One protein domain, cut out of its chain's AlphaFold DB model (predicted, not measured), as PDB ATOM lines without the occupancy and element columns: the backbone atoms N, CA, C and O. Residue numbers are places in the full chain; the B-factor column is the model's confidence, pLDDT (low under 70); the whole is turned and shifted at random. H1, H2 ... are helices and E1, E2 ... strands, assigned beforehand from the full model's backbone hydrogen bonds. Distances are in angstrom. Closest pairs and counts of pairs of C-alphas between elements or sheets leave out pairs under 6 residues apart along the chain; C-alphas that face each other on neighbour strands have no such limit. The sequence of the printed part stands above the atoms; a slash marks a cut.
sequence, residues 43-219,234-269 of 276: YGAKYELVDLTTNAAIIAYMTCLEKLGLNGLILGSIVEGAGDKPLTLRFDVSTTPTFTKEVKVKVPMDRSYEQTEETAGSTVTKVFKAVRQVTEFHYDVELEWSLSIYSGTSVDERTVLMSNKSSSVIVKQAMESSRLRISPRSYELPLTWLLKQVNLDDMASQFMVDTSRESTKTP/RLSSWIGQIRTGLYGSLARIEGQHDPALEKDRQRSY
ATOM      1  N   TYR A  43      74.961  42.362 126.432       81.06
ATOM      2  CA  TYR A  43      74.033  41.947 125.381       81.06
ATOM      3  C   TYR A  43      73.556  43.135 124.516       81.06
ATOM      4  O   TYR A  43      73.274  42.947 123.332       81.06
ATOM      5  N   GLY A  44      73.504  44.347 125.087       82.44
ATOM      6  CA  GLY A  44      73.130  45.586 124.397       82.44
ATOM      7  C   GLY A  44      74.053  45.936 123.229       82.44
ATOM      8  O   GLY A  44      73.559  46.339 122.178       82.44
ATOM      9  N   ALA A  45      75.350  45.628 123.346       84.38
ATOM     10  CA  ALA A  45      76.348  45.853 122.293       84.38
ATOM     11  C   ALA A  45      76.005  45.150 120.962       84.38
ATOM     12  O   ALA A  45      76.476  45.537 119.895       84.38
ATOM     13  N   LYS A  46      75.140  44.124 120.988       89.56
ATOM     14  CA  LYS A  46      74.656  43.466 119.765       89.56
ATOM     15  C   LYS A  46      73.746  44.365 118.928       89.56
ATOM     16  O   LYS A  46      73.739  44.213 117.711       89.56
ATOM     17  N   TYR A  47      72.960  45.240 119.554       90.56
ATOM     18  CA  TYR A  47      72.110  46.191 118.835       90.56
ATOM     19  C   TYR A  47      72.953  47.327 118.258       90.56
ATOM     20  O   TYR A  47      72.820  47.616 117.077       90.56
ATOM     21  N   GLU A  48      73.916  47.841 119.026       89.50
ATOM     22  CA  GLU A  48      74.875  48.852 118.552       89.50
ATOM     23  C   GLU A  48      75.658  48.370 117.322       89.50
ATOM     24  O   GLU A  48      75.803  49.096 116.339       89.50
ATOM     25  N   LEU A  49      76.112  47.110 117.324       90.56
ATOM     26  CA  LEU A  49      76.778  46.511 116.164       90.56
ATOM     27  C   LEU A  49      75.858  46.449 114.937       90.56
ATOM     28  O   LEU A  49      76.296  46.680 113.805       90.56
ATOM     29  N   VAL A  50      74.587  46.107 115.140       93.38
ATOM     30  CA  VAL A  50      73.604  46.040 114.056       93.38
ATOM     31  C   VAL A  50      73.306  47.428 113.507       93.38
ATOM     32  O   VAL A  50      73.276  47.584 112.286       93.38
ATOM     33  N   ASP A  51      73.169  48.431 114.367       93.75
ATOM     34  CA  ASP A  51      72.976  49.817 113.954       93.75
ATOM     35  C   ASP A  51      74.175  50.299 113.133       93.75
ATOM     36  O   ASP A  51      74.009  50.755 112.001       93.75
ATOM     37  N   LEU A  52      75.397  50.107 113.637       92.94
ATOM     38  CA  LEU A  52      76.623  50.498 112.944       92.94
ATOM     39  C   LEU A  52      76.734  49.851 111.555       92.94
ATOM     40  O   LEU A  52      76.953  50.534 110.553       92.94
ATOM     41  N   THR A  53      76.573  48.528 111.481       94.06
ATOM     42  CA  THR A  53      76.733  47.785 110.221       94.06
ATOM     43  C   THR A  53      75.616  48.077 109.220       94.06
ATOM     44  O   THR A  53      75.880  48.166 108.019       94.06
ATOM     45  N   THR A  54      74.385  48.284 109.691       95.62
ATOM     46  CA  THR A  54      73.243  48.607 108.826       95.62
ATOM     47  C   THR A  54      73.353  50.026 108.274       95.62
ATOM     48  O   THR A  54      73.180  50.209 107.068       95.62
ATOM     49  N   ASN A  55      73.728  51.010 109.098       95.38
ATOM     50  CA  ASN A  55      73.987  52.378 108.636       95.38
ATOM     51  C   ASN A  55      75.120  52.410 107.598       95.38
ATOM     52  O   ASN A  55      74.974  53.027 106.543       95.38
ATOM     53  N   ALA A  56      76.219  51.682 107.836       94.25
ATOM     54  CA  ALA A  56      77.309  51.571 106.865       94.25
ATOM     55  C   ALA A  56      76.838  50.971 105.526       94.25
ATOM     56  O   ALA A  56      77.195  51.473 104.457       94.25
ATOM     57  N   ALA A  57      75.996  49.934 105.569       95.19
ATOM     58  CA  ALA A  57      75.415  49.336 104.370       95.19
ATOM     59  C   ALA A  57      74.494  50.313 103.620       95.19
ATOM     60  O   ALA A  57      74.599  50.432 102.400       95.19
ATOM     61  N   ILE A  58      73.631  51.046 104.331       95.12
ATOM     62  CA  ILE A  58      72.737  52.057 103.746       95.12
ATOM     63  C   ILE A  58      73.544  53.154 103.045       95.12
ATOM     64  O   ILE A  58      73.262  53.468 101.888       95.12
ATOM     65  N   ILE A  59      74.586  53.681 103.693       92.00
ATOM     66  CA  ILE A  59      75.478  54.693 103.104       92.00
ATOM     67  C   ILE A  59      76.150  54.148 101.838       92.00
ATOM     68  O   ILE A  59      76.221  54.847 100.823       92.00
ATOM     69  N   ALA A  60      76.601  52.890 101.852       92.62
ATOM     70  CA  ALA A  60      77.183  52.254 100.673       92.62
ATOM     71  C   ALA A  60      76.166  52.128  99.525       92.62
ATOM     72  O   ALA A  60      76.491  52.433  98.375       92.62
ATOM     73  N   TYR A  61      74.923  51.733  99.822       93.50
ATOM     74  CA  TYR A  61      73.852  51.666  98.825       93.50
ATOM     75  C   TYR A  61      73.558  53.044  98.226       93.50
ATOM     76  O   TYR A  61      73.505  53.172  97.003       93.50
ATOM     77  N   MET A  62      73.437  54.076  99.064       90.88
ATOM     78  CA  MET A  62      73.202  55.451  98.614       90.88
ATOM     79  C   MET A  62      74.355  55.988  97.774       90.88
ATOM     80  O   MET A  62      74.109  56.564  96.722       90.88
ATOM     81  N   THR A  63      75.603  55.718  98.163       89.88
ATOM     82  CA  THR A  63      76.787  56.108  97.381       89.88
ATOM     83  C   THR A  63      76.743  55.498  95.978       89.88
ATOM     84  O   THR A  63      77.007  56.176  94.985       89.88
ATOM     85  N   CYS A  64      76.377  54.218  95.867       91.06
ATOM     86  CA  CYS A  64      76.216  53.557  94.573       91.06
ATOM     87  C   CYS A  64      75.076  54.172  93.748       91.06
ATOM     88  O   CYS A  64      75.254  54.425  92.557       91.06
ATOM     89  N   LEU A  65      73.919  54.434  94.361       90.06
ATOM     90  CA  LEU A  65      72.772  55.040  93.679       90.06
ATOM     91  C   LEU A  65      73.055  56.483  93.236       90.06
ATOM     92  O   LEU A  65      72.656  56.871  92.140       90.06
ATOM     93  N   GLU A  66      73.808  57.250  94.024       88.81
ATOM     94  CA  GLU A  66      74.255  58.598  93.670       88.81
ATOM     95  C   GLU A  66      75.108  58.578  92.395       88.81
ATOM     96  O   GLU A  66      74.898  59.386  91.488       88.81
ATOM     97  N   LYS A  67      76.016  57.599  92.262       88.62
ATOM     98  CA  LYS A  67      76.797  57.397  91.027       88.62
ATOM     99  C   LYS A  67      75.941  57.019  89.822       88.62
ATOM    100  O   LYS A  67      76.348  57.285  88.695       88.62
ATOM    101  N   LEU A  68      74.769  56.434  90.054       88.94
ATOM    102  CA  LEU A  68      73.780  56.118  89.023       88.94
ATOM    103  C   LEU A  68      72.805  57.278  88.745       88.94
ATOM    104  O   LEU A  68      71.855  57.105  87.985       88.94
ATOM    105  N   GLY A  69      73.042  58.455  89.333       86.56
ATOM    106  CA  GLY A  69      72.279  59.677  89.082       86.56
ATOM    107  C   GLY A  69      71.270  60.036  90.172       86.56
ATOM    108  O   GLY A  69      70.657  61.094  90.087       86.56
ATOM    109  N   LEU A  70      71.111  59.220  91.219       86.25
ATOM    110  CA  LEU A  70      70.216  59.507  92.344       86.25
ATOM    111  C   LEU A  70      70.898  60.440  93.366       86.25
ATOM    112  O   LEU A  70      71.221  60.034  94.480       86.25
ATOM    113  N   ASN A  71      71.196  61.673  92.953       80.75
ATOM    114  CA  ASN A  71      71.851  62.674  93.804       80.75
ATOM    115  C   ASN A  71      70.855  63.416  94.716       80.75
ATOM    116  O   ASN A  71      69.649  63.382  94.481       80.75
ATOM    117  N   GLY A  72      71.365  64.116  95.736       76.94
ATOM    118  CA  GLY A  72      70.542  64.817  96.734       76.94
ATOM    119  C   GLY A  72      69.543  65.829  96.151       76.94
ATOM    120  O   GLY A  72      68.426  65.928  96.642       76.94
ATOM    121  N   LEU A  73      69.882  66.516  95.050       76.88
ATOM    122  CA  LEU A  73      68.978  67.477  94.394       76.88
ATOM    123  C   LEU A  73      67.778  66.782  93.730       76.88
ATOM    124  O   LEU A  73      66.636  67.238  93.820       76.88
ATOM    125  N   ILE A  74      68.041  65.662  93.057       81.12
ATOM    126  CA  ILE A  74      67.007  64.853  92.409       81.12
ATOM    127  C   ILE A  74      66.162  64.147  93.475       81.12
ATOM    128  O   ILE A  74      64.942  64.117  93.369       81.12
ATOM    129  N   LEU A  75      66.791  63.645  94.537       80.88
ATOM    130  CA  LEU A  75      66.089  63.031  95.660       80.88
ATOM    131  C   LEU A  75      65.163  64.009  96.376       80.88
ATOM    132  O   LEU A  75      64.009  63.656  96.590       80.88
ATOM    133  N   GLY A  76      65.630  65.220  96.694       80.50
ATOM    134  CA  GLY A  76      64.810  66.243  97.343       80.50
ATOM    135  C   GLY A  76      63.554  66.557  96.533       80.50
ATOM    136  O   GLY A  76      62.446  66.414  97.038       80.50
ATOM    137  N   SER A  77      63.712  66.852  95.238       82.12
ATOM    138  CA  SER A  77      62.570  67.178  94.369       82.12
ATOM    139  C   SER A  77      61.591  66.012  94.189       82.12
ATOM    140  O   SER A  77      60.375  66.212  94.180       82.12
ATOM    141  N   ILE A  78      62.095  64.778  94.090       82.44
ATOM    142  CA  ILE A  78      61.253  63.586  93.954       82.44
ATOM    143  C   ILE A  78      60.523  63.265  95.255       82.44
ATOM    144  O   ILE A  78      59.353  62.898  95.204       82.44
ATOM    145  N   VAL A  79      61.188  63.367  96.405       81.81
ATOM    146  CA  VAL A  79      60.580  63.056  97.704       81.81
ATOM    147  C   VAL A  79      59.536  64.110  98.068       81.81
ATOM    148  O   VAL A  79      58.420  63.738  98.431       81.81
ATOM    149  N   GLU A  80      59.835  65.397  97.875       81.69
ATOM    150  CA  GLU A  80      58.859  66.481  98.048       81.69
ATOM    151  C   GLU A  80      57.641  66.297  97.132       81.69
ATOM    152  O   GLU A  80      56.500  66.390  97.584       81.69
ATOM    153  N   GLY A  81      57.867  65.976  95.854       80.06
ATOM    154  CA  GLY A  81      56.789  65.751  94.888       80.06
ATOM    155  C   GLY A  81      55.997  64.457  95.116       80.06
ATOM    156  O   GLY A  81      54.819  64.378  94.759       80.06
ATOM    157  N   ALA A  82      56.614  63.432  95.705       82.19
ATOM    158  CA  ALA A  82      55.966  62.154  95.984       82.19
ATOM    159  C   ALA A  82      55.073  62.198  97.231       82.19
ATOM    160  O   ALA A  82      54.071  61.473  97.278       82.19
ATOM    161  N   GLY A  83      55.414  63.020  98.229       83.38
ATOM    162  CA  GLY A  83      54.763  62.997  99.539       83.38
ATOM    163  C   GLY A  83      54.854  61.601 100.168       83.38
ATOM    164  O   GLY A  83      55.932  61.018 100.250       83.38
ATOM    165  N   ASP A  84      53.711  61.019 100.544       84.00
ATOM    166  CA  ASP A  84      53.641  59.672 101.142       84.00
ATOM    167  C   ASP A  84      53.645  58.519 100.121       84.00
ATOM    168  O   ASP A  84      53.564  57.339 100.491       84.00
ATOM    169  N   LYS A  85      53.704  58.819  98.818       90.50
ATOM    170  CA  LYS A  85      53.661  57.782  97.784       90.50
ATOM    171  C   LYS A  85      54.942  56.939  97.810       90.50
ATOM    172  O   LYS A  85      56.037  57.471  97.986       90.50
ATOM    173  N   PRO A  86      54.845  55.618  97.570       91.56
ATOM    174  CA  PRO A  86      56.028  54.776  97.477       91.56
ATOM    175  C   PRO A  86      56.880  55.183  96.271       91.56
ATOM    176  O   PRO A  86      56.344  55.480  95.206       91.56
ATOM    177  N   LEU A  87      58.199  55.153  96.436       92.75
ATOM    178  CA  LEU A  87      59.154  55.445  95.370       92.75
ATOM    179  C   LEU A  87      59.741  54.149  94.826       92.75
ATOM    180  O   LEU A  87      60.168  53.285  95.597       92.75
ATOM    181  N   THR A  88      59.792  54.034  93.501       95.31
ATOM    182  CA  THR A  88      60.263  52.831  92.811       95.31
ATOM    183  C   THR A  88      61.316  53.190  91.775       95.31
ATOM    184  O   THR A  88      61.096  54.042  90.917       95.31
ATOM    185  N   LEU A  89      62.462  52.513  91.851       95.75
ATOM    186  CA  LEU A  89      63.516  52.553  90.845       95.75
ATOM    187  C   LEU A  89      63.211  51.525  89.755       95.75
ATOM    188  O   LEU A  89      62.907  50.375  90.063       95.75
ATOM    189  N   ARG A  90      63.329  51.916  88.491       96.00
ATOM    190  CA  ARG A  90      63.014  51.086  87.330       96.00
ATOM    191  C   ARG A  90      64.134  51.126  86.307       96.00
ATOM    192  O   ARG A  90      64.548  52.195  85.869       96.00
ATOM    193  N   PHE A  91      64.588  49.946  85.904       96.19
ATOM    194  CA  PHE A  91      65.507  49.761  84.791       96.19
ATOM    195  C   PHE A  91      64.756  49.170  83.601       96.19
ATOM    196  O   PHE A  91      64.255  48.048  83.687       96.19
ATOM    197  N   ASP A  92      64.687  49.916  82.504       96.00
ATOM    198  CA  ASP A  92      64.106  49.479  81.239       96.00
ATOM    199  C   ASP A  92      65.201  49.183  80.222       96.00
ATOM    200  O   ASP A  92      66.180  49.924  80.125       96.00
ATOM    201  N   VAL A  93      65.015  48.129  79.429       96.19
ATOM    202  CA  VAL A  93      65.927  47.784  78.336       96.19
ATOM    203  C   VAL A  93      65.198  47.134  77.166       96.19
ATOM    204  O   VAL A  93      64.270  46.341  77.351       96.19
ATOM    205  N   SER A  94      65.631  47.454  75.950       95.94
ATOM    206  CA  SER A  94      65.137  46.836  74.720       95.94
ATOM    207  C   SER A  94      66.176  46.894  73.602       95.94
ATOM    208  O   SER A  94      67.128  47.673  73.675       95.94
ATOM    209  N   THR A  95      65.993  46.076  72.560       95.94
ATOM    210  CA  THR A  95      66.730  46.259  71.303       95.94
ATOM    211  C   THR A  95      65.819  46.313  70.088       95.94
ATOM    212  O   THR A  95      64.819  45.593  69.990       95.94
ATOM    213  N   THR A  96      66.232  47.120  69.116       94.69
ATOM    214  CA  THR A  96      65.541  47.302  67.841       94.69
ATOM    215  C   THR A  96      66.490  46.930  66.702       94.69
ATOM    216  O   THR A  96      67.328  47.738  66.311       94.69
ATOM    217  N   PRO A  97      66.400  45.701  66.160       94.81
ATOM    218  CA  PRO A  97      67.166  45.329  64.979       94.81
ATOM    219  C   PRO A  97      66.536  45.944  63.724       94.81
ATOM    220  O   PRO A  97      65.350  45.734  63.457       94.81
ATOM    221  N   THR A  98      67.336  46.650  62.932       95.31
ATOM    222  CA  THR A  98      66.936  47.236  61.647       95.31
ATOM    223  C   THR A  98      67.737  46.604  60.515       95.31
ATOM    224  O   THR A  98      68.948  46.429  60.613       95.31
ATOM    225  N   PHE A  99      67.061  46.183  59.446       95.62
ATOM    226  CA  PHE A  99      67.749  45.627  58.282       95.62
ATOM    227  C   PHE A  99      68.394  46.756  57.479       95.62
ATOM    228  O   PHE A  99      67.710  47.698  57.087       95.62
ATOM    229  N   THR A 100      69.696  46.647  57.225       95.50
ATOM    230  CA  THR A 100      70.455  47.684  56.520       95.50
ATOM    231  C   THR A 100      70.673  47.324  55.057       95.50
ATOM    232  O   THR A 100      70.379  48.127  54.176       95.50
ATOM    233  N   LYS A 101      71.235  46.139  54.779       94.19
ATOM    234  CA  LYS A 101      71.600  45.730  53.414       94.19
ATOM    235  C   LYS A 101      71.830  44.230  53.272       94.19
ATOM    236  O   LYS A 101      72.170  43.543  54.236       94.19
ATOM    237  N   GLU A 102      71.727  43.773  52.028       94.88
ATOM    238  CA  GLU A 102      72.137  42.448  51.567       94.88
ATOM    239  C   GLU A 102      73.419  42.573  50.732       94.88
ATOM    240  O   GLU A 102      73.502  43.410  49.829       94.88
ATOM    241  N   VAL A 103      74.427  41.755  51.031       94.31
ATOM    242  CA  VAL A 103      75.716  41.742  50.333       94.31
ATOM    243  C   VAL A 103      76.039  40.320  49.896       94.31
ATOM    244  O   VAL A 103      76.027  39.387  50.688       94.31
ATOM    245  N   LYS A 104      76.364  40.140  48.615       90.94
ATOM    246  CA  LYS A 104      76.844  38.860  48.086       90.94
ATOM    247  C   LYS A 104      78.367  38.828  48.150       90.94
ATOM    248  O   LYS A 104      79.031  39.505  47.368       90.94
ATOM    249  N   VAL A 105      78.914  38.026  49.055       89.69
ATOM    250  CA  VAL A 105      80.355  37.884  49.271       89.69
ATOM    251  C   VAL A 105      80.866  36.623  48.582       89.69
ATOM    252  O   VAL A 105      80.285  35.541  48.685       89.69
ATOM    253  N   LYS A 106      81.967  36.771  47.845       84.06
ATOM    254  CA  LYS A 106      82.704  35.663  47.236       84.06
ATOM    255  C   LYS A 106      83.728  35.144  48.239       84.06
ATOM    256  O   LYS A 106      84.649  35.867  48.603       84.06
ATOM    257  N   VAL A 107      83.566  33.897  48.658       84.06
ATOM    258  CA  VAL A 107      84.405  33.235  49.655       84.06
ATOM    259  C   VAL A 107      85.230  32.145  48.963       84.06
ATOM    260  O   VAL A 107      84.648  31.292  48.282       84.06
ATOM    261  N   PRO A 108      86.569  32.170  49.061       78.56
ATOM    262  CA  PRO A 108      87.414  31.138  48.470       78.56
ATOM    263  C   PRO A 108      87.171  29.794  49.162       78.56
ATOM    264  O   PRO A 108      87.121  29.722  50.383       78.56
ATOM    265  N   MET A 109      87.020  28.725  48.384       74.38
ATOM    266  CA  MET A 109      86.935  27.363  48.907       74.38
ATOM    267  C   MET A 109      88.331  26.737  48.963       74.38
ATOM    268  O   MET A 109      89.180  27.021  48.120       74.38
ATOM    269  N   ASP A 110      88.531  25.789  49.881       69.81
ATOM    270  CA  ASP A 110      89.782  25.019  49.993       69.81
ATOM    271  C   ASP A 110      90.066  24.121  48.774       69.81
ATOM    272  O   ASP A 110      91.167  23.597  48.609       69.81
ATOM    273  N   ARG A 111      89.073  23.915  47.902       64.81
ATOM    274  CA  ARG A 111      89.208  23.093  46.696       64.81
ATOM    275  C   ARG A 111      89.716  23.943  45.534       64.81
ATOM    276  O   ARG A 111      89.128  24.968  45.192       64.81
ATOM    277  N   SER A 112      90.778  23.474  44.892       72.00
ATOM    278  CA  SER A 112      91.255  23.989  43.609       72.00
ATOM    279  C   SER A 112      91.173  22.894  42.552       72.00
ATOM    280  O   SER A 112      91.132  21.709  42.887       72.00
ATOM    281  N   TYR A 113      91.081  23.291  41.288       72.06
ATOM    282  CA  TYR A 113      91.176  22.380  40.155       72.06
ATOM    283  C   TYR A 113      92.224  22.901  39.182       72.06
ATOM    284  O   TYR A 113      92.359  24.109  38.972       72.06
ATOM    285  N   GLU A 114      92.985  21.976  38.619       71.69
ATOM    286  CA  GLU A 114      94.017  22.269  37.634       71.69
ATOM    287  C   GLU A 114      93.462  21.970  36.246       71.69
ATOM    288  O   GLU A 114      92.841  20.929  36.024       71.69
ATOM    289  N   GLN A 115      93.657  22.900  35.319       67.25
ATOM    290  CA  GLN A 115      93.344  22.703  33.913       67.25
ATOM    291  C   GLN A 115      94.624  22.892  33.112       67.25
ATOM    292  O   GLN A 115      95.269  23.942  33.188       67.25
ATOM    293  N   THR A 116      94.973  21.876  32.339       65.81
ATOM    294  CA  THR A 116      96.151  21.889  31.477       65.81
ATOM    295  C   THR A 116      95.704  22.173  30.048       65.81
ATOM    296  O   THR A 116      94.883  21.436  29.504       65.81
ATOM    297  N   GLU A 117      96.212  23.247  29.449       72.12
ATOM    298  CA  GLU A 117      95.981  23.583  28.039       72.12
ATOM    299  C   GLU A 117      97.287  23.394  27.257       72.12
ATOM    300  O   GLU A 117      98.338  23.908  27.647       72.12
ATOM    301  N   GLU A 118      97.227  22.658  26.145       54.00
ATOM    302  CA  GLU A 118      98.327  22.564  25.184       54.00
ATOM    303  C   GLU A 118      98.112  23.587  24.071       54.00
ATOM    304  O   GLU A 118      97.076  23.606  23.406       54.00
ATOM    305  N   THR A 119      99.083  24.474  23.856       49.28
ATOM    306  CA  THR A 119      99.055  25.414  22.729       49.28
ATOM    307  C   THR A 119     100.448  25.505  22.119       49.28
ATOM    308  O   THR A 119     101.410  25.829  22.809       49.28
ATOM    309  N   ALA A 120     100.556  25.186  20.823       53.50
ATOM    310  CA  ALA A 120     101.775  25.308  20.012       53.50
ATOM    311  C   ALA A 120     103.068  24.805  20.701       53.50
ATOM    312  O   ALA A 120     104.056  25.529  20.791       53.50
ATOM    313  N   GLY A 121     103.061  23.563  21.202       65.31
ATOM    314  CA  GLY A 121     104.252  22.902  21.760       65.31
ATOM    315  C   GLY A 121     104.612  23.275  23.205       65.31
ATOM    316  O   GLY A 121     105.629  22.800  23.700       65.31
ATOM    317  N   SER A 122     103.794  24.088  23.884       53.09
ATOM    318  CA  SER A 122     103.949  24.428  25.302       53.09
ATOM    319  C   SER A 122     102.719  23.999  26.107       53.09
ATOM    320  O   SER A 122     101.579  24.249  25.703       53.09
ATOM    321  N   THR A 123     102.960  23.352  27.248       62.66
ATOM    322  CA  THR A 123     101.934  22.907  28.196       62.66
ATOM    323  C   THR A 123     101.792  23.955  29.298       62.66
ATOM    324  O   THR A 123     102.729  24.187  30.063       62.66
ATOM    325  N   VAL A 124     100.628  24.602  29.393       64.25
ATOM    326  CA  VAL A 124     100.346  25.606  30.429       64.25
ATOM    327  C   VAL A 124      99.324  25.041  31.412       64.25
ATOM    328  O   VAL A 124      98.175  24.793  31.050       64.25
ATOM    329  N   THR A 125      99.729  24.871  32.672       64.38
ATOM    330  CA  THR A 125      98.830  24.470  33.764       64.38
ATOM    331  C   THR A 125      98.268  25.707  34.458       64.38
ATOM    332  O   THR A 125      99.009  26.500  35.040       64.38
ATOM    333  N   LYS A 126      96.945  25.876  34.418       71.62
ATOM    334  CA  LYS A 126      96.218  26.919  35.151       71.62
ATOM    335  C   LYS A 126      95.585  26.310  36.398       71.62
ATOM    336  O   LYS A 126      94.805  25.366  36.304       71.62
ATOM    337  N   VAL A 127      95.892  26.875  37.564       70.25
ATOM    338  CA  VAL A 127      95.261  26.499  38.838       70.25
ATOM    339  C   VAL A 127      94.093  27.442  39.104       70.25
ATOM    340  O   VAL A 127      94.285  28.642  39.310       70.25
ATOM    341  N   PHE A 128      92.877  26.906  39.139       71.56
ATOM    342  CA  PHE A 128      91.675  27.654  39.485       71.56
ATOM    343  C   PHE A 128      91.283  27.371  40.935       71.56
ATOM    344  O   PHE A 128      91.114  26.222  41.344       71.56
ATOM    345  N   LYS A 129      91.095  28.429  41.729       73.75
ATOM    346  CA  LYS A 129      90.503  28.314  43.067       73.75
ATOM    347  C   LYS A 129      88.986  28.345  42.945       73.75
ATOM    348  O   LYS A 129      88.438  29.289  42.374       73.75
ATOM    349  N   ALA A 130      88.304  27.334  43.480       77.75
ATOM    350  CA  ALA A 130      86.850  27.356  43.538       77.75
ATOM    351  C   ALA A 130      86.396  28.459  44.504       77.75
ATOM    352  O   ALA A 130      86.981  28.657  45.567       77.75
ATOM    353  N   VAL A 131      85.356  29.198  44.128       81.19
ATOM    354  CA  VAL A 131      84.798  30.292  44.929       81.19
ATOM    355  C   VAL A 131      83.329  29.993  45.180       81.19
ATOM    356  O   VAL A 131      82.579  29.736  44.240       81.19
ATOM    357  N   ARG A 132      82.910  30.053  46.443       83.88
ATOM    358  CA  ARG A 132      81.502  29.989  46.837       83.88
ATOM    359  C   ARG A 132      80.952  31.399  46.976       83.88
ATOM    360  O   ARG A 132      81.607  32.273  47.532       83.88
ATOM    361  N   GLN A 133      79.724  31.615  46.531       85.12
ATOM    362  CA  GLN A 133      79.001  32.852  46.796       85.12
ATOM    363  C   GLN A 133      78.110  32.667  48.029       85.12
ATOM    364  O   GLN A 133      77.320  31.729  48.083       85.12
ATOM    365  N   VAL A 134      78.270  33.538  49.023       89.12
ATOM    366  CA  VAL A 134      77.484  33.560  50.264       89.12
ATOM    367  C   VAL A 134      76.745  34.890  50.336       89.12
ATOM    368  O   VAL A 134      77.313  35.930  50.005       89.12
ATOM    369  N   THR A 135      75.482  34.861  50.745       92.12
ATOM    370  CA  THR A 135      74.702  36.076  50.989       92.12
ATOM    371  C   THR A 135      74.804  36.454  52.462       92.12
ATOM    372  O   THR A 135      74.528  35.634  53.333       92.12
ATOM    373  N   GLU A 136      75.192  37.693  52.729       94.56
ATOM    374  CA  GLU A 136      75.241  38.306  54.050       94.56
ATOM    375  C   GLU A 136      74.119  39.340  54.189       94.56
ATOM    376  O   GLU A 136      73.916  40.193  53.324       94.56
ATOM    377  N   PHE A 137      73.405  39.284  55.305       95.25
ATOM    378  CA  PHE A 137      72.384  40.231  55.728       95.25
ATOM    379  C   PHE A 137      72.939  41.027  56.907       95.25
ATOM    380  O   PHE A 137      73.308  40.458  57.937       95.25
ATOM    381  N   HIS A 138      73.010  42.344  56.752       95.75
ATOM    382  CA  HIS A 138      73.510  43.248  57.780       95.75
ATOM    383  C   HIS A 138      72.332  43.855  58.532       95.75
ATOM    384  O   HIS A 138      71.438  44.447  57.919       95.75
ATOM    385  N   TYR A 139      72.361  43.730  59.854       96.81
ATOM    386  CA  TYR A 139      71.385  44.321  60.754       96.81
ATOM    387  C   TYR A 139      72.080  45.313  61.676       96.81
ATOM    388  O   TYR A 139      73.017  44.931  62.371       96.81
ATOM    389  N   ASP A 140      71.612  46.555  61.722       96.56
ATOM    390  CA  ASP A 140      72.000  47.484  62.780       96.56
ATOM    391  C   ASP A 140      71.120  47.218  64.005       96.56
ATOM    392  O   ASP A 140      69.890  47.322  63.947       96.56
ATOM    393  N   VAL A 141      71.743  46.768  65.093       96.44
ATOM    394  CA  VAL A 141      71.063  46.398  66.333       96.44
ATOM    395  C   VAL A 141      71.258  47.516  67.336       96.44
ATOM    396  O   VAL A 141      72.325  47.665  67.929       96.44
ATOM    397  N   GLU A 142      70.199  48.286  67.539       96.62
ATOM    398  CA  GLU A 142      70.166  49.376  68.501       96.62
ATOM    399  C   GLU A 142      69.748  48.850  69.879       96.62
ATOM    400  O   GLU A 142      68.709  48.209  70.006       96.62
ATOM    401  N   LEU A 143      70.561  49.105  70.901       95.69
ATOM    402  CA  LEU A 143      70.285  48.871  72.314       95.69
ATOM    403  C   LEU A 143      69.918  50.198  72.972       95.69
ATOM    404  O   LEU A 143      70.703  51.148  72.952       95.69
ATOM    405  N   GLU A 144      68.762  50.218  73.621       96.62
ATOM    406  CA  GLU A 144      68.303  51.342  74.426       96.62
ATOM    407  C   GLU A 144      68.020  50.857  75.844       96.62
ATOM    408  O   GLU A 144      67.313  49.863  76.046       96.62
ATOM    409  N   TRP A 145      68.579  51.555  76.830       95.88
ATOM    410  CA  TRP A 145      68.254  51.330  78.231       95.88
ATOM    411  C   TRP A 145      68.103  52.641  78.990       95.88
ATOM    412  O   TRP A 145      68.723  53.657  78.665       95.88
ATOM    413  N   SER A 146      67.282  52.603  80.036       96.12
ATOM    414  CA  SER A 146      67.099  53.732  80.941       96.12
ATOM    415  C   SER A 146      66.927  53.265  82.380       96.12
ATOM    416  O   SER A 146      66.257  52.272  82.650       96.12
ATOM    417  N   LEU A 147      67.546  53.994  83.300       96.19
ATOM    418  CA  LEU A 147      67.311  53.928  84.729       96.19
ATOM    419  C   LEU A 147      66.470  55.145  85.111       96.19
ATOM    420  O   LEU A 147      66.849  56.284  84.841       96.19
ATOM    421  N   SER A 148      65.326  54.904  85.729       95.38
ATOM    422  CA  SER A 148      64.352  55.932  86.073       95.38
ATOM    423  C   SER A 148      63.755  55.679  87.447       95.38
ATOM    424  O   SER A 148      63.860  54.581  87.990       95.38
ATOM    425  N   ILE A 149      63.137  56.699  88.018       94.25
ATOM    426  CA  ILE A 149      62.452  56.631  89.304       94.25
ATOM    427  C   ILE A 149      61.086  57.297  89.181       94.25
ATOM    428  O   ILE A 149      60.939  58.309  88.495       94.25
ATOM    429  N   TYR A 150      60.079  56.715  89.819       92.81
ATOM    430  CA  TYR A 150      58.718  57.242  89.820       92.81
ATOM    431  C   TYR A 150      58.044  57.031  91.175       92.81
ATOM    432  O   TYR A 150      58.487  56.210  91.987       92.81
ATOM    433  N   SER A 151      56.973  57.789  91.413       92.44
ATOM    434  CA  SER A 151      56.166  57.708  92.630       92.44
ATOM    435  C   SER A 151      54.828  57.007  92.373       92.44
ATOM    436  O   SER A 151      54.187  57.185  91.336       92.44
ATOM    437  N   GLY A 152      54.394  56.185  93.329       88.56
ATOM    438  CA  GLY A 152      53.134  55.452  93.260       88.56
ATOM    439  C   GLY A 152      53.056  54.549  92.029       88.56
ATOM    440  O   GLY A 152      53.875  53.652  91.853       88.56
ATOM    441  N   THR A 153      52.050  54.785  91.191       88.25
ATOM    442  CA  THR A 153      51.816  54.066  89.927       88.25
ATOM    443  C   THR A 153      52.068  54.937  88.694       88.25
ATOM    444  O   THR A 153      51.792  54.498  87.580       88.25
ATOM    445  N   SER A 154      52.576  56.163  88.870       85.19
ATOM    446  CA  SER A 154      52.782  57.140  87.793       85.19
ATOM    447  C   SER A 154      54.058  56.846  86.998       85.19
ATOM    448  O   SER A 154      55.008  57.624  87.014       85.19
ATOM    449  N   VAL A 155      54.103  55.708  86.300       83.94
ATOM    450  CA  VAL A 155      55.269  55.312  85.486       83.94
ATOM    451  C   VAL A 155      55.555  56.333  84.376       83.94
ATOM    452  O   VAL A 155      56.713  56.562  84.041       83.94
ATOM    453  N   ASP A 156      54.521  56.981  83.839       85.56
ATOM    454  CA  ASP A 156      54.662  57.959  82.754       85.56
ATOM    455  C   ASP A 156      55.293  59.284  83.220       85.56
ATOM    456  O   ASP A 156      55.945  59.970  82.438       85.56
ATOM    457  N   GLU A 157      55.181  59.608  84.511       85.12
ATOM    458  CA  GLU A 157      55.756  60.811  85.138       85.12
ATOM    459  C   GLU A 157      57.138  60.528  85.756       85.12
ATOM    460  O   GLU A 157      57.590  61.202  86.685       85.12
ATOM    461  N   ARG A 158      57.819  59.485  85.272       90.88
ATOM    462  CA  ARG A 158      59.128  59.085  85.787       90.88
ATOM    463  C   ARG A 158      60.204  60.131  85.509       90.88
ATOM    464  O   ARG A 158      60.314  60.685  84.416       90.88
ATOM    465  N   THR A 159      61.099  60.285  86.473       91.56
ATOM    466  CA  THR A 159      62.349  61.020  86.295       91.56
ATOM    467  C   THR A 159      63.425  60.057  85.800       91.56
ATOM    468  O   THR A 159      63.730  59.061  86.460       91.56
ATOM    469  N   VAL A 160      63.998  60.322  84.624       93.50
ATOM    470  CA  VAL A 160      65.102  59.524  84.071       93.50
ATOM    471  C   VAL A 160      66.407  59.953  84.737       93.50
ATOM    472  O   VAL A 160      66.816  61.103  84.620       93.50
ATOM    473  N   LEU A 161      67.056  59.017  85.428       93.56
ATOM    474  CA  LEU A 161      68.321  59.235  86.133       93.56
ATOM    475  C   LEU A 161      69.512  59.068  85.191       93.56
ATOM    476  O   LEU A 161      70.444  59.866  85.190       93.56
ATOM    477  N   MET A 162      69.467  58.018  84.372       93.50
ATOM    478  CA  MET A 162      70.511  57.702  83.410       93.50
ATOM    479  C   MET A 162      69.894  56.969  82.227       93.50
ATOM    480  O   MET A 162      68.988  56.156  82.391       93.50
ATOM    481  N   SER A 163      70.390  57.224  81.028       95.00
ATOM    482  CA  SER A 163      70.003  56.467  79.844       95.00
ATOM    483  C   SER A 163      71.177  56.357  78.895       95.00
ATOM    484  O   SER A 163      72.110  57.162  78.928       95.00
ATOM    485  N   ASN A 164      71.137  55.334  78.054       94.50
ATOM    486  CA  ASN A 164      72.072  55.212  76.958       94.50
ATOM    487  C   ASN A 164      71.392  54.575  75.755       94.50
ATOM    488  O   ASN A 164      70.481  53.751  75.879       94.50
ATOM    489  N   LYS A 165      71.903  54.951  74.590       95.56
ATOM    490  CA  LYS A 165      71.480  54.457  73.299       95.56
ATOM    491  C   LYS A 165      72.727  54.171  72.472       95.56
ATOM    492  O   LYS A 165      73.526  55.069  72.220       95.56
ATOM    493  N   SER A 166      72.913  52.916  72.087       93.62
ATOM    494  CA  SER A 166      74.096  52.455  71.352       93.62
ATOM    495  C   SER A 166      73.692  51.468  70.274       93.62
ATOM    496  O   SER A 166      72.791  50.670  70.513       93.62
ATOM    497  N   SER A 167      74.377  51.452  69.135       94.38
ATOM    498  CA  SER A 167      74.112  50.479  68.077       94.38
ATOM    499  C   SER A 167      75.374  49.739  67.641       94.38
ATOM    500  O   SER A 167      76.498  50.182  67.890       94.38
ATOM    501  N   SER A 168      75.181  48.567  67.041       94.38
ATOM    502  CA  SER A 168      76.247  47.777  66.431       94.38
ATOM    503  C   SER A 168      75.705  46.944  65.276       94.38
ATOM    504  O   SER A 168      74.570  46.461  65.314       94.38
ATOM    505  N   VAL A 169      76.540  46.728  64.259       95.44
ATOM    506  CA  VAL A 169      76.169  45.954  63.074       95.44
ATOM    507  C   VAL A 169      76.419  44.469  63.312       95.44
ATOM    508  O   VAL A 169      77.553  44.025  63.485       95.44
ATOM    509  N   ILE A 170      75.355  43.677  63.231       95.75
ATOM    510  CA  ILE A 170      75.405  42.219  63.253       95.75
ATOM    511  C   ILE A 170      75.224  41.685  61.834       95.75
ATOM    512  O   ILE A 170      74.229  41.971  61.165       95.75
ATOM    513  N   VAL A 171      76.194  40.894  61.372       94.81
ATOM    514  CA  VAL A 171      76.172  40.252  60.054       94.81
ATOM    515  C   VAL A 171      75.671  38.825  60.213       94.81
ATOM    516  O   VAL A 171      76.127  38.112  61.101       94.81
ATOM    517  N   LYS A 172      74.731  38.403  59.366       93.69
ATOM    518  CA  LYS A 172      74.167  37.048  59.369       93.69
ATOM    519  C   LYS A 172      74.122  36.476  57.962       93.69
ATOM    520  O   LYS A 172      73.851  37.199  57.017       93.69
ATOM    521  N   GLN A 173      74.256  35.162  57.823       90.25
ATOM    522  CA  GLN A 173      74.061  34.476  56.532       90.25
ATOM    523  C   GLN A 173      72.602  34.047  56.284       90.25
ATOM    524  O   GLN A 173      72.263  33.561  55.208       90.25
ATOM    525  N   ALA A 174      71.726  34.231  57.277       88.50
ATOM    526  CA  ALA A 174      70.297  33.950  57.194       88.50
ATOM    527  C   ALA A 174      69.482  35.230  57.416       88.50
ATOM    528  O   ALA A 174      69.787  36.018  58.318       88.50
ATOM    529  N   MET A 175      68.416  35.393  56.631       87.00
ATOM    530  CA  MET A 175      67.493  36.528  56.698       87.00
ATOM    531  C   MET A 175      66.503  36.377  57.871       87.00
ATOM    532  O   MET A 175      65.300  36.235  57.681       87.00
ATOM    533  N   GLU A 176      67.010  36.362  59.105       86.62
ATOM    534  CA  GLU A 176      66.203  36.264  60.328       86.62
ATOM    535  C   GLU A 176      66.735  37.216  61.410       86.62
ATOM    536  O   GLU A 176      67.877  37.087  61.853       86.62
ATOM    537  N   SER A 177      65.896  38.125  61.911       86.81
ATOM    538  CA  SER A 177      66.270  39.109  62.943       86.81
ATOM    539  C   SER A 177      65.674  38.843  64.331       86.81
ATOM    540  O   SER A 177      66.045  39.519  65.286       86.81
ATOM    541  N   SER A 178      64.793  37.847  64.480       86.38
ATOM    542  CA  SER A 178      64.059  37.543  65.725       86.38
ATOM    543  C   SER A 178      64.986  37.407  66.946       86.38
ATOM    544  O   SER A 178      64.741  37.983  68.006       86.38
ATOM    545  N   ARG A 179      66.113  36.708  66.773       88.12
ATOM    546  CA  ARG A 179      67.119  36.447  67.816       88.12
ATOM    547  C   ARG A 179      67.976  37.662  68.177       88.12
ATOM    548  O   ARG A 179      68.636  37.631  69.214       88.12
ATOM    549  N   LEU A 180      67.943  38.715  67.355       91.75
ATOM    550  CA  LEU A 180      68.617  39.995  67.602       91.75
ATOM    551  C   LEU A 180      67.793  40.927  68.506       91.75
ATOM    552  O   LEU A 180      68.278  41.979  68.921       91.75
ATOM    553  N   ARG A 181      66.543  40.555  68.809       93.06
ATOM    554  CA  ARG A 181      65.618  41.366  69.596       93.06
ATOM    555  C   ARG A 181      65.642  40.977  71.076       93.06
ATOM    556  O   ARG A 181      65.471  39.813  71.448       93.06
ATOM    557  N   ILE A 182      65.786  41.984  71.926       91.62
ATOM    558  CA  ILE A 182      65.424  41.976  73.337       91.62
ATOM    559  C   ILE A 182      64.074  42.676  73.409       91.62
ATOM    560  O   ILE A 182      63.987  43.883  73.182       91.62
ATOM    561  N   SER A 183      63.010  41.915  73.671       89.81
ATOM    562  CA  SER A 183      61.696  42.513  73.925       89.81
ATOM    563  C   SER A 183      61.794  43.494  75.095       89.81
ATOM    564  O   SER A 183      62.552  43.201  76.024       89.81
ATOM    565  N   PRO A 184      61.033  44.603  75.085       92.44
ATOM    566  CA  PRO A 184      61.009  45.545  76.196       92.44
ATOM    567  C   PRO A 184      60.815  44.828  77.532       92.44
ATOM    568  O   PRO A 184      59.873  44.047  77.701       92.44
ATOM    569  N   ARG A 185      61.751  45.048  78.454       92.25
ATOM    570  CA  ARG A 185      61.748  44.477  79.802       92.25
ATOM    571  C   ARG A 185      62.015  45.566  80.818       92.25
ATOM    572  O   ARG A 185      62.812  46.465  80.560       92.25
ATOM    573  N   SER A 186      61.391  45.409  81.977       94.69
ATOM    574  CA  SER A 186      61.459  46.350  83.085       94.69
ATOM    575  C   SER A 186      61.770  45.600  84.372       94.69
ATOM    576  O   SER A 186      61.172  44.558  84.642       94.69
ATOM    577  N   TYR A 187      62.704  46.129  85.153       95.19
ATOM    578  CA  TYR A 187      63.097  45.590  86.450       95.19
ATOM    579  C   TYR A 187      62.910  46.667  87.508       95.19
ATOM    580  O   TYR A 187      63.502  47.742  87.401       95.19
ATOM    581  N   GLU A 188      62.124  46.378  88.539       96.19
ATOM    582  CA  GLU A 188      61.700  47.369  89.530       96.19
ATOM    583  C   GLU A 188      62.217  47.043  90.935       96.19
ATOM    584  O   GLU A 188      62.261  45.884  91.351       96.19
ATOM    585  N   LEU A 189      62.603  48.085  91.669       96.88
ATOM    586  CA  LEU A 189      63.064  48.023  93.050       96.88
ATOM    587  C   LEU A 189      62.370  49.118  93.873       96.88
ATOM    588  O   LEU A 189      62.639  50.303  93.661       96.88
ATOM    589  N   PRO A 190      61.517  48.752  94.844       95.25
ATOM    590  CA  PRO A 190      60.952  49.714  95.782       95.25
ATOM    591  C   PRO A 190      62.051  50.333  96.657       95.25
ATOM    592  O   PRO A 190      62.742  49.619  97.384       95.25
ATOM    593  N   LEU A 191      62.188  51.658  96.619       93.75
ATOM    594  CA  LEU A 191      63.173  52.424  97.393       93.75
ATOM    595  C   LEU A 191      62.608  53.005  98.693       93.75
ATOM    596  O   LEU A 191      63.370  53.502  99.519       93.75
ATOM    597  N   THR A 192      61.294  52.914  98.912       91.06
ATOM    598  CA  THR A 192      60.599  53.538 100.050       91.06
ATOM    599  C   THR A 192      61.236  53.239 101.405       91.06
ATOM    600  O   THR A 192      61.315  54.125 102.247       91.06
ATOM    601  N   TRP A 193      61.681  52.000 101.648       94.00
ATOM    602  CA  TRP A 193      62.330  51.669 102.920       94.00
ATOM    603  C   TRP A 193      63.683  52.370 103.061       94.00
ATOM    604  O   TRP A 193      63.910  53.009 104.082       94.00
ATOM    605  N   LEU A 194      64.535  52.289 102.033       93.44
ATOM    606  CA  LEU A 194      65.880  52.868 102.041       93.44
ATOM    607  C   LEU A 194      65.827  54.379 102.267       93.44
ATOM    608  O   LEU A 194      66.527  54.889 103.132       93.44
ATOM    609  N   LEU A 195      64.950  55.072 101.538       90.00
ATOM    610  CA  LEU A 195      64.824  56.528 101.628       90.00
ATOM    611  C   LEU A 195      64.293  56.996 102.988       90.00
ATOM    612  O   LEU A 195      64.619  58.093 103.413       90.00
ATOM    613  N   LYS A 196      63.546  56.157 103.719       90.56
ATOM    614  CA  LYS A 196      63.167  56.449 105.112       90.56
ATOM    615  C   LYS A 196      64.340  56.345 106.089       90.56
ATOM    616  O   LYS A 196      64.261  56.910 107.175       90.56
ATOM    617  N   GLN A 197      65.404  55.621 105.739       92.56
ATOM    618  CA  GLN A 197      66.580  55.449 106.600       92.56
ATOM    619  C   GLN A 197      67.679  56.483 106.344       92.56
ATOM    620  O   GLN A 197      68.767  56.354 106.910       92.56
ATOM    621  N   VAL A 198      67.431  57.469 105.483       88.94
ATOM    622  CA  VAL A 198      68.410  58.482 105.091       88.94
ATOM    623  C   VAL A 198      67.809  59.852 105.352       88.94
ATOM    624  O   VAL A 198      66.708  60.144 104.890       88.94
ATOM    625  N   ASN A 199      68.536  60.685 106.085       84.69
ATOM    626  CA  ASN A 199      68.234  62.101 106.156       84.69
ATOM    627  C   ASN A 199      68.701  62.752 104.847       84.69
ATOM    628  O   ASN A 199      69.859  62.630 104.456       84.69
ATOM    629  N   LEU A 200      67.782  63.391 104.126       77.00
ATOM    630  CA  LEU A 200      68.061  63.944 102.799       77.00
ATOM    631  C   LEU A 200      68.897  65.230 102.854       77.00
ATOM    632  O   LEU A 200      69.535  65.562 101.857       77.00
ATOM    633  N   ASP A 201      68.930  65.916 104.002       75.88
ATOM    634  CA  ASP A 201      69.656  67.181 104.163       75.88
ATOM    635  C   ASP A 201      71.174  66.969 104.249       75.88
ATOM    636  O   ASP A 201      71.957  67.712 103.653       75.88
ATOM    637  N   ASP A 202      71.602  65.942 104.982       78.06
ATOM    638  CA  ASP A 202      73.011  65.615 105.223       78.06
ATOM    639  C   ASP A 202      73.443  64.283 104.582       78.06
ATOM    640  O   ASP A 202      74.620  63.917 104.651       78.06
ATOM    641  N   MET A 203      72.514  63.576 103.927       77.06
ATOM    642  CA  MET A 203      72.695  62.236 103.355       77.06
ATOM    643  C   MET A 203      73.201  61.205 104.379       77.06
ATOM    644  O   MET A 203      73.772  60.175 104.005       77.06
ATOM    645  N   ALA A 204      72.991  61.463 105.674       84.00
ATOM    646  CA  ALA A 204      73.375  60.566 106.747       84.00
ATOM    647  C   ALA A 204      72.327  59.467 106.931       84.00
ATOM    648  O   ALA A 204      71.122  59.678 106.772       84.00
ATOM    649  N   SER A 205      72.783  58.264 107.283       90.44
ATOM    650  CA  SER A 205      71.865  57.193 107.655       90.44
ATOM    651  C   SER A 205      71.420  57.358 109.108       90.44
ATOM    652  O   SER A 205      72.222  57.702 109.972       90.44
ATOM    653  N   GLN A 206      70.133  57.121 109.351       92.69
ATOM    654  CA  GLN A 206      69.475  57.275 110.651       92.69
ATOM    655  C   GLN A 206      68.870  55.958 111.159       92.69
ATOM    656  O   GLN A 206      67.926  55.964 111.949       92.69
ATOM    657  N   PHE A 207      69.355  54.815 110.666       94.19
ATOM    658  CA  PHE A 207      68.843  53.523 111.102       94.19
ATOM    659  C   PHE A 207      69.218  53.282 112.568       94.19
ATOM    660  O   PHE A 207      70.384  53.397 112.947       94.19
ATOM    661  N   MET A 208      68.230  52.912 113.377       93.25
ATOM    662  CA  MET A 208      68.424  52.554 114.775       93.25
ATOM    663  C   MET A 208      67.361  51.540 115.182       93.25
ATOM    664  O   MET A 208      66.170  51.748 114.931       93.25
ATOM    665  N   VAL A 209      67.778  50.443 115.810       91.12
ATOM    666  CA  VAL A 209      66.842  49.469 116.368       91.12
ATOM    667  C   VAL A 209      66.163  50.059 117.602       91.12
ATOM    668  O   VAL A 209      66.817  50.464 118.560       91.12
ATOM    669  N   ASP A 210      64.830  50.047 117.623       86.50
ATOM    670  CA  ASP A 210      64.080  50.480 118.799       86.50
ATOM    671  C   ASP A 210      64.157  49.417 119.910       86.50
ATOM    672  O   ASP A 210      63.460  48.393 119.898       86.50
ATOM    673  N   THR A 211      65.036  49.655 120.883       85.62
ATOM    674  CA  THR A 211      65.214  48.788 122.053       85.62
ATOM    675  C   THR A 211      64.295  49.139 123.219       85.62
ATOM    676  O   THR A 211      64.340  48.461 124.241       85.62
ATOM    677  N   SER A 212      63.478  50.189 123.093       84.50
ATOM    678  CA  SER A 212      62.613  50.677 124.174       84.50
ATOM    679  C   SER A 212      61.275  49.939 124.269       84.50
ATOM    680  O   SER A 212      60.548  50.094 125.251       84.50
ATOM    681  N   ARG A 213      60.936  49.112 123.271       82.81
ATOM    682  CA  ARG A 213      59.666  48.380 123.231       82.81
ATOM    683  C   ARG A 213      59.726  47.145 124.117       82.81
ATOM    684  O   ARG A 213      60.652  46.343 124.042       82.81
ATOM    685  N   GLU A 214      58.653  46.896 124.860       78.25
ATOM    686  CA  GLU A 214      58.504  45.641 125.614       78.25
ATOM    687  C   GLU A 214      58.530  44.400 124.705       78.25
ATOM    688  O   GLU A 214      58.925  43.314 125.121       78.25
ATOM    689  N   SER A 215      58.151  44.560 123.434       83.19
ATOM    690  CA  SER A 215      58.187  43.512 122.413       83.19
ATOM    691  C   SER A 215      59.516  43.429 121.648       83.19
ATOM    692  O   SER A 215      59.593  42.683 120.666       83.19
ATOM    693  N   THR A 216      60.561  44.164 122.058       83.56
ATOM    694  CA  THR A 216      61.865  44.140 121.386       83.56
ATOM    695  C   THR A 216      62.458  42.734 121.433       83.56
ATOM    696  O   THR A 216      62.828  42.190 122.474       83.56
ATOM    697  N   LYS A 217      62.570  42.134 120.250       85.69
ATOM    698  CA  LYS A 217      63.189  40.825 120.049       85.69
ATOM    699  C   LYS A 217      64.698  40.977 119.900       85.69
ATOM    700  O   LYS A 217      65.193  42.024 119.492       85.69
ATOM    701  N   THR A 218      65.408  39.867 120.114       87.38
ATOM    702  CA  THR A 218      66.841  39.719 119.807       87.38
ATOM    703  C   THR A 218      67.174  40.270 118.414       87.38
ATOM    704  O   THR A 218      66.359  40.040 117.518       87.38
ATOM    705  N   PRO A 219      68.365  40.851 118.167       86.62
ATOM    706  CA  PRO A 219      68.651  41.573 116.921       86.62
ATOM    707  C   PRO A 219      68.320  40.786 115.646       86.62
ATOM    708  O   PRO A 219      67.677  41.300 114.742       86.62
ATOM    709  N   ARG A 234      66.340  42.139  98.131       97.50
ATOM    710  CA  ARG A 234      65.643  42.696  96.961       97.50
ATOM    711  C   ARG A 234      66.598  43.447  96.047       97.50
ATOM    712  O   ARG A 234      66.578  43.196  94.847       97.50
ATOM    713  N   LEU A 235      67.466  44.291  96.604       96.81
ATOM    714  CA  LEU A 235      68.498  45.001  95.852       96.81
ATOM    715  C   LEU A 235      69.425  44.012  95.132       96.81
ATOM    716  O   LEU A 235      69.625  44.119  93.923       96.81
ATOM    717  N   SER A 236      69.926  42.994  95.839       96.69
ATOM    718  CA  SER A 236      70.773  41.959  95.237       96.69
ATOM    719  C   SER A 236      70.049  41.176  94.135       96.69
ATOM    720  O   SER A 236      70.651  40.878  93.104       96.69
ATOM    721  N   SER A 237      68.777  40.829  94.342       96.88
ATOM    722  CA  SER A 237      67.958  40.127  93.348       96.88
ATOM    723  C   SER A 237      67.739  40.991  92.108       96.88
ATOM    724  O   SER A 237      67.968  40.528  90.994       96.88
ATOM    725  N   TRP A 238      67.388  42.266  92.292       96.44
ATOM    726  CA  TRP A 238      67.189  43.232  91.214       96.44
ATOM    727  C   TRP A 238      68.454  43.397  90.355       96.44
ATOM    728  O   TRP A 238      68.397  43.231  89.135       96.44
ATOM    729  N   ILE A 239      69.625  43.581  90.981       94.75
ATOM    730  CA  ILE A 239      70.918  43.625  90.272       94.75
ATOM    731  C   ILE A 239      71.179  42.304  89.534       94.75
ATOM    732  O   ILE A 239      71.587  42.300  88.370       94.75
ATOM    733  N   GLY A 240      70.935  41.167  90.191       95.44
ATOM    734  CA  GLY A 240      71.127  39.839  89.609       95.44
ATOM    735  C   GLY A 240      70.254  39.589  88.377       95.44
ATOM    736  O   GLY A 240      70.735  39.017  87.394       95.44
ATOM    737  N   GLN A 241      69.003  40.053  88.399       94.25
ATOM    738  CA  GLN A 241      68.061  39.953  87.284       94.25
ATOM    739  C   GLN A 241      68.500  40.799  86.091       94.25
ATOM    740  O   GLN A 241      68.518  40.289  84.970       94.25
ATOM    741  N   ILE A 242      68.920  42.047  86.328       93.75
ATOM    742  CA  ILE A 242      69.449  42.923  85.275       93.75
ATOM    743  C   ILE A 242      70.702  42.302  84.668       93.75
ATOM    744  O   ILE A 242      70.782  42.146  83.450       93.75
ATOM    745  N   ARG A 243      71.661  41.876  85.500       92.31
ATOM    746  CA  ARG A 243      72.912  41.277  85.024       92.31
ATOM    747  C   ARG A 243      72.639  40.033  84.182       92.31
ATOM    748  O   ARG A 243      73.095  39.941  83.050       92.31
ATOM    749  N   THR A 244      71.872  39.087  84.708       90.38
ATOM    750  CA  THR A 244      71.605  37.819  84.012       90.38
ATOM    751  C   THR A 244      70.783  38.046  82.744       90.38
ATOM    752  O   THR A 244      71.091  37.486  81.694       90.38
ATOM    753  N   GLY A 245      69.760  38.900  82.821       88.75
ATOM    754  CA  GLY A 245      68.870  39.200  81.707       88.75
ATOM    755  C   GLY A 245      69.565  39.946  80.573       88.75
ATOM    756  O   GLY A 245      69.447  39.534  79.419       88.75
ATOM    757  N   LEU A 246      70.301  41.013  80.891       90.56
ATOM    758  CA  LEU A 246      70.963  41.855  79.900       90.56
ATOM    759  C   LEU A 246      72.181  41.161  79.294       90.56
ATOM    760  O   LEU A 246      72.212  40.975  78.081       90.56
ATOM    761  N   TYR A 247      73.144  40.711  80.108       88.75
ATOM    762  CA  TYR A 247      74.362  40.079  79.586       88.75
ATOM    763  C   TYR A 247      74.052  38.792  78.823       88.75
ATOM    764  O   TYR A 247      74.585  38.588  77.737       88.75
ATOM    765  N   GLY A 248      73.146  37.953  79.340       89.06
ATOM    766  CA  GLY A 248      72.730  36.740  78.636       89.06
ATOM    767  C   GLY A 248      72.077  37.044  77.286       89.06
ATOM    768  O   GLY A 248      72.313  36.340  76.304       89.06
ATOM    769  N   SER A 249      71.294  38.123  77.205       91.06
ATOM    770  CA  SER A 249      70.678  38.545  75.945       91.06
ATOM    771  C   SER A 249      71.694  39.145  74.973       91.06
ATOM    772  O   SER A 249      71.640  38.819  73.790       91.06
ATOM    773  N   LEU A 250      72.632  39.969  75.446       91.81
ATOM    774  CA  LEU A 250      73.683  40.560  74.611       91.81
ATOM    775  C   LEU A 250      74.637  39.496  74.062       91.81
ATOM    776  O   LEU A 250      74.858  39.467  72.857       91.81
ATOM    777  N   ALA A 251      75.098  38.560  74.896       91.06
ATOM    778  CA  ALA A 251      75.940  37.445  74.455       91.06
ATOM    779  C   ALA A 251      75.234  36.579  73.399       91.06
ATOM    780  O   ALA A 251      75.846  36.114  72.439       91.06
ATOM    781  N   ARG A 252      73.912  36.393  73.530       91.88
ATOM    782  CA  ARG A 252      73.112  35.698  72.514       91.88
ATOM    783  C   ARG A 252      73.091  36.453  71.185       91.88
ATOM    784  O   ARG A 252      73.162  35.798  70.149       91.88
ATOM    785  N   ILE A 253      72.945  37.781  71.212       93.31
ATOM    786  CA  ILE A 253      72.941  38.639  70.014       93.31
ATOM    787  C   ILE A 253      74.312  38.617  69.346       93.31
ATOM    788  O   ILE A 253      74.394  38.387  68.143       93.31
ATOM    789  N   GLU A 254      75.374  38.801  70.125       91.50
ATOM    790  CA  GLU A 254      76.757  38.745  69.656       91.50
ATOM    791  C   GLU A 254      77.074  37.386  69.024       91.50
ATOM    792  O   GLU A 254      77.593  37.330  67.917       91.50
ATOM    793  N   GLY A 255      76.630  36.285  69.637       91.00
ATOM    794  CA  GLY A 255      76.760  34.942  69.066       91.00
ATOM    795  C   GLY A 255      75.953  34.697  67.781       91.00
ATOM    796  O   GLY A 255      76.072  33.624  67.192       91.00
ATOM    797  N   GLN A 256      75.109  35.639  67.341       91.81
ATOM    798  CA  GLN A 256      74.506  35.602  66.001       91.81
ATOM    799  C   GLN A 256      75.394  36.242  64.928       91.81
ATOM    800  O   GLN A 256      75.059  36.107  63.752       91.81
ATOM    801  N   HIS A 257      76.463  36.951  65.305       92.94
ATOM    802  CA  HIS A 257      77.403  37.546  64.362       92.94
ATOM    803  C   HIS A 257      78.168  36.437  63.633       92.94
ATOM    804  O   HIS A 257      78.898  35.654  64.237       92.94
ATOM    805  N   ASP A 258      77.937  36.340  62.329       91.19
ATOM    806  CA  ASP A 258      78.429  35.265  61.475       91.19
ATOM    807  C   ASP A 258      78.831  35.794  60.086       91.19
ATOM    808  O   ASP A 258      78.151  35.520  59.086       91.19
ATOM    809  N   PRO A 259      79.908  36.595  60.000       88.62
ATOM    810  CA  PRO A 259      80.433  37.048  58.725       88.62
ATOM    811  C   PRO A 259      81.110  35.881  57.999       88.62
ATOM    812  O   PRO A 259      81.790  35.037  58.590       88.62
ATOM    813  N   ALA A 260      80.965  35.836  56.681       84.81
ATOM    814  CA  ALA A 260      81.457  34.739  55.859       84.81
ATOM    815  C   ALA A 260      82.992  34.631  55.857       84.81
ATOM    816  O   ALA A 260      83.526  33.540  55.667       84.81
ATOM    817  N   LEU A 261      83.704  35.737  56.106       75.44
ATOM    818  CA  LEU A 261      85.170  35.791  56.088       75.44
ATOM    819  C   LEU A 261      85.851  35.353  57.402       75.44
ATOM    820  O   LEU A 261      87.005  34.924  57.353       75.44
ATOM    821  N   GLU A 262      85.197  35.431  58.569       67.06
ATOM    822  CA  GLU A 262      85.833  35.016  59.839       67.06
ATOM    823  C   GLU A 262      85.889  33.494  60.006       67.06
ATOM    824  O   GLU A 262      86.885  32.962  60.502       67.06
ATOM    825  N   LYS A 263      84.857  32.772  59.551       59.62
ATOM    826  CA  LYS A 263      84.762  31.315  59.748       59.62
ATOM    827  C   LYS A 263      85.807  30.508  58.977       59.62
ATOM    828  O   LYS A 263      86.292  29.502  59.498       59.62
ATOM    829  N   ASP A 264      86.198  30.945  57.781       55.50
ATOM    830  CA  ASP A 264      87.218  30.233  56.999       55.50
ATOM    831  C   ASP A 264      88.646  30.540  57.472       55.50
ATOM    832  O   ASP A 264      89.511  29.666  57.391       55.50
ATOM    833  N   ARG A 265      88.897  31.709  58.088       52.28
ATOM    834  CA  ARG A 265      90.185  31.970  58.760       52.28
ATOM    835  C   ARG A 265      90.459  30.937  59.850       52.28
ATOM    836  O   ARG A 265      91.545  30.371  59.873       52.28
ATOM    837  N   GLN A 266      89.485  30.636  60.714       51.09
ATOM    838  CA  GLN A 266      89.670  29.637  61.777       51.09
ATOM    839  C   GLN A 266      89.895  28.216  61.232       51.09
ATOM    840  O   GLN A 266      90.698  27.470  61.791       51.09
ATOM    841  N   ARG A 267      89.250  27.846  60.118       50.19
ATOM    842  CA  ARG A 267      89.453  26.533  59.482       50.19
ATOM    843  C   ARG A 267      90.810  26.396  58.799       50.19
ATOM    844  O   ARG A 267      91.422  25.339  58.930       50.19
ATOM    845  N   SER A 268      91.312  27.454  58.157       50.47
ATOM    846  CA  SER A 268      92.641  27.440  57.531       50.47
ATOM    847  C   SER A 268      93.776  27.244  58.542       50.47
ATOM    848  O   SER A 268      94.767  26.602  58.218       50.47
ATOM    849  N   TYR A 269      93.652  27.757  59.771       48.16
ATOM    850  CA  TYR A 269      94.692  27.571  60.794       48.16
ATOM    851  C   TYR A 269      94.708  26.155  61.393       48.16
ATOM    852  O   TYR A 269      95.762  25.674  61.806       48.16
TER     853      TYR A 269
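What this domain is: This is residues 43 to 219 and 234 to 269 of the 276 residues of an uncharacterized protein of Thalassiosira oceanica (UniProt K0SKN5). One very long, twisted hairpin, E1 and E2, makes the length of this domain; at one end E3 beside E2 and E4 beside E1 widen it into a four-stranded sheet, and at the other it runs on as a two-stranded arm whose tip, residues 118 to 123, sticks out. H4 packs lengthwise over E1 and E4, H1, H2 and H3 lie at the broad end, and H5 sits beside the arm. The printed part has 213 residues, in the order H1 H2 E1 E2 E3 E4 H3 H4 H5; the sheet runs E3 E2 E1 E4, all antiparallel, and the class is mixed. It is extended, with a radius of gyration of the C-alphas of 29.8 A and spans of 114 by 42 by 27 A.

How they stand to each other: H1, residues 45 to 67, only just on the sheet with 5 pairs of C-alphas within 10 A, only grazes it with residues 65 to 67. H2, residues 72 to 82, is on the sheet at a height of 9.2 A; its closest C-alpha pair with E2, residues 122 to 151, is Ala 82 and Ser 151, 5.6 A. E1, residues 87 to 119, and E2 form a hairpin at 179 degrees, with N 90 and O 148 2.8 A apart. E2 and E3, residues 159 to 172, form another, with N 143 and O 166 at 2.8 A; E3 bends by 56 degrees at residue 162. E1, E2 and E3 are a meander, each the antiparallel neighbour of the one before; E4, residues 185 to 190, pairs back with E1, N 91 and O 187 at 2.9 A, completing a Greek key. H3, residues 192 to 196, only grazes the sheet with residues 192 to 195. H4, residues 234 to 254, is over E1 and E4 at a height of 9.3 A, along the strands; the closest C-alphas of H4 and E4 are Leu 189 and Trp 238, 6.6 A. H2 and H4, on one face, make two layers with the sheet. H5, residues 260 to 269, stands at the sheet's level. Every O i to N i+4 pair is within hydrogen-bond range in H1, H2, H3 and H4, but 4 of 6 in H5.

Where its parts are: H1 begins at C-alpha 45 (76.348, 45.853, 122.293) and is 33.3 A long; H4 is 29.7 A. E1 is 88.2 A, E2 89.0 A and E3 37.9 A. H5 ends at C-alpha 269 (94.692, 27.571, 60.794).

The domain as a whole: The C-alphas of Ala 120 and Glu 214, the two farthest apart, are 115.9 A apart. Residues 220 to 233 are not printed; the gap is 20.2 A. The link E3 to E4 is long. The pLDDT is under 70 at 20 residues, among them 118 to 125 and 262 to 269.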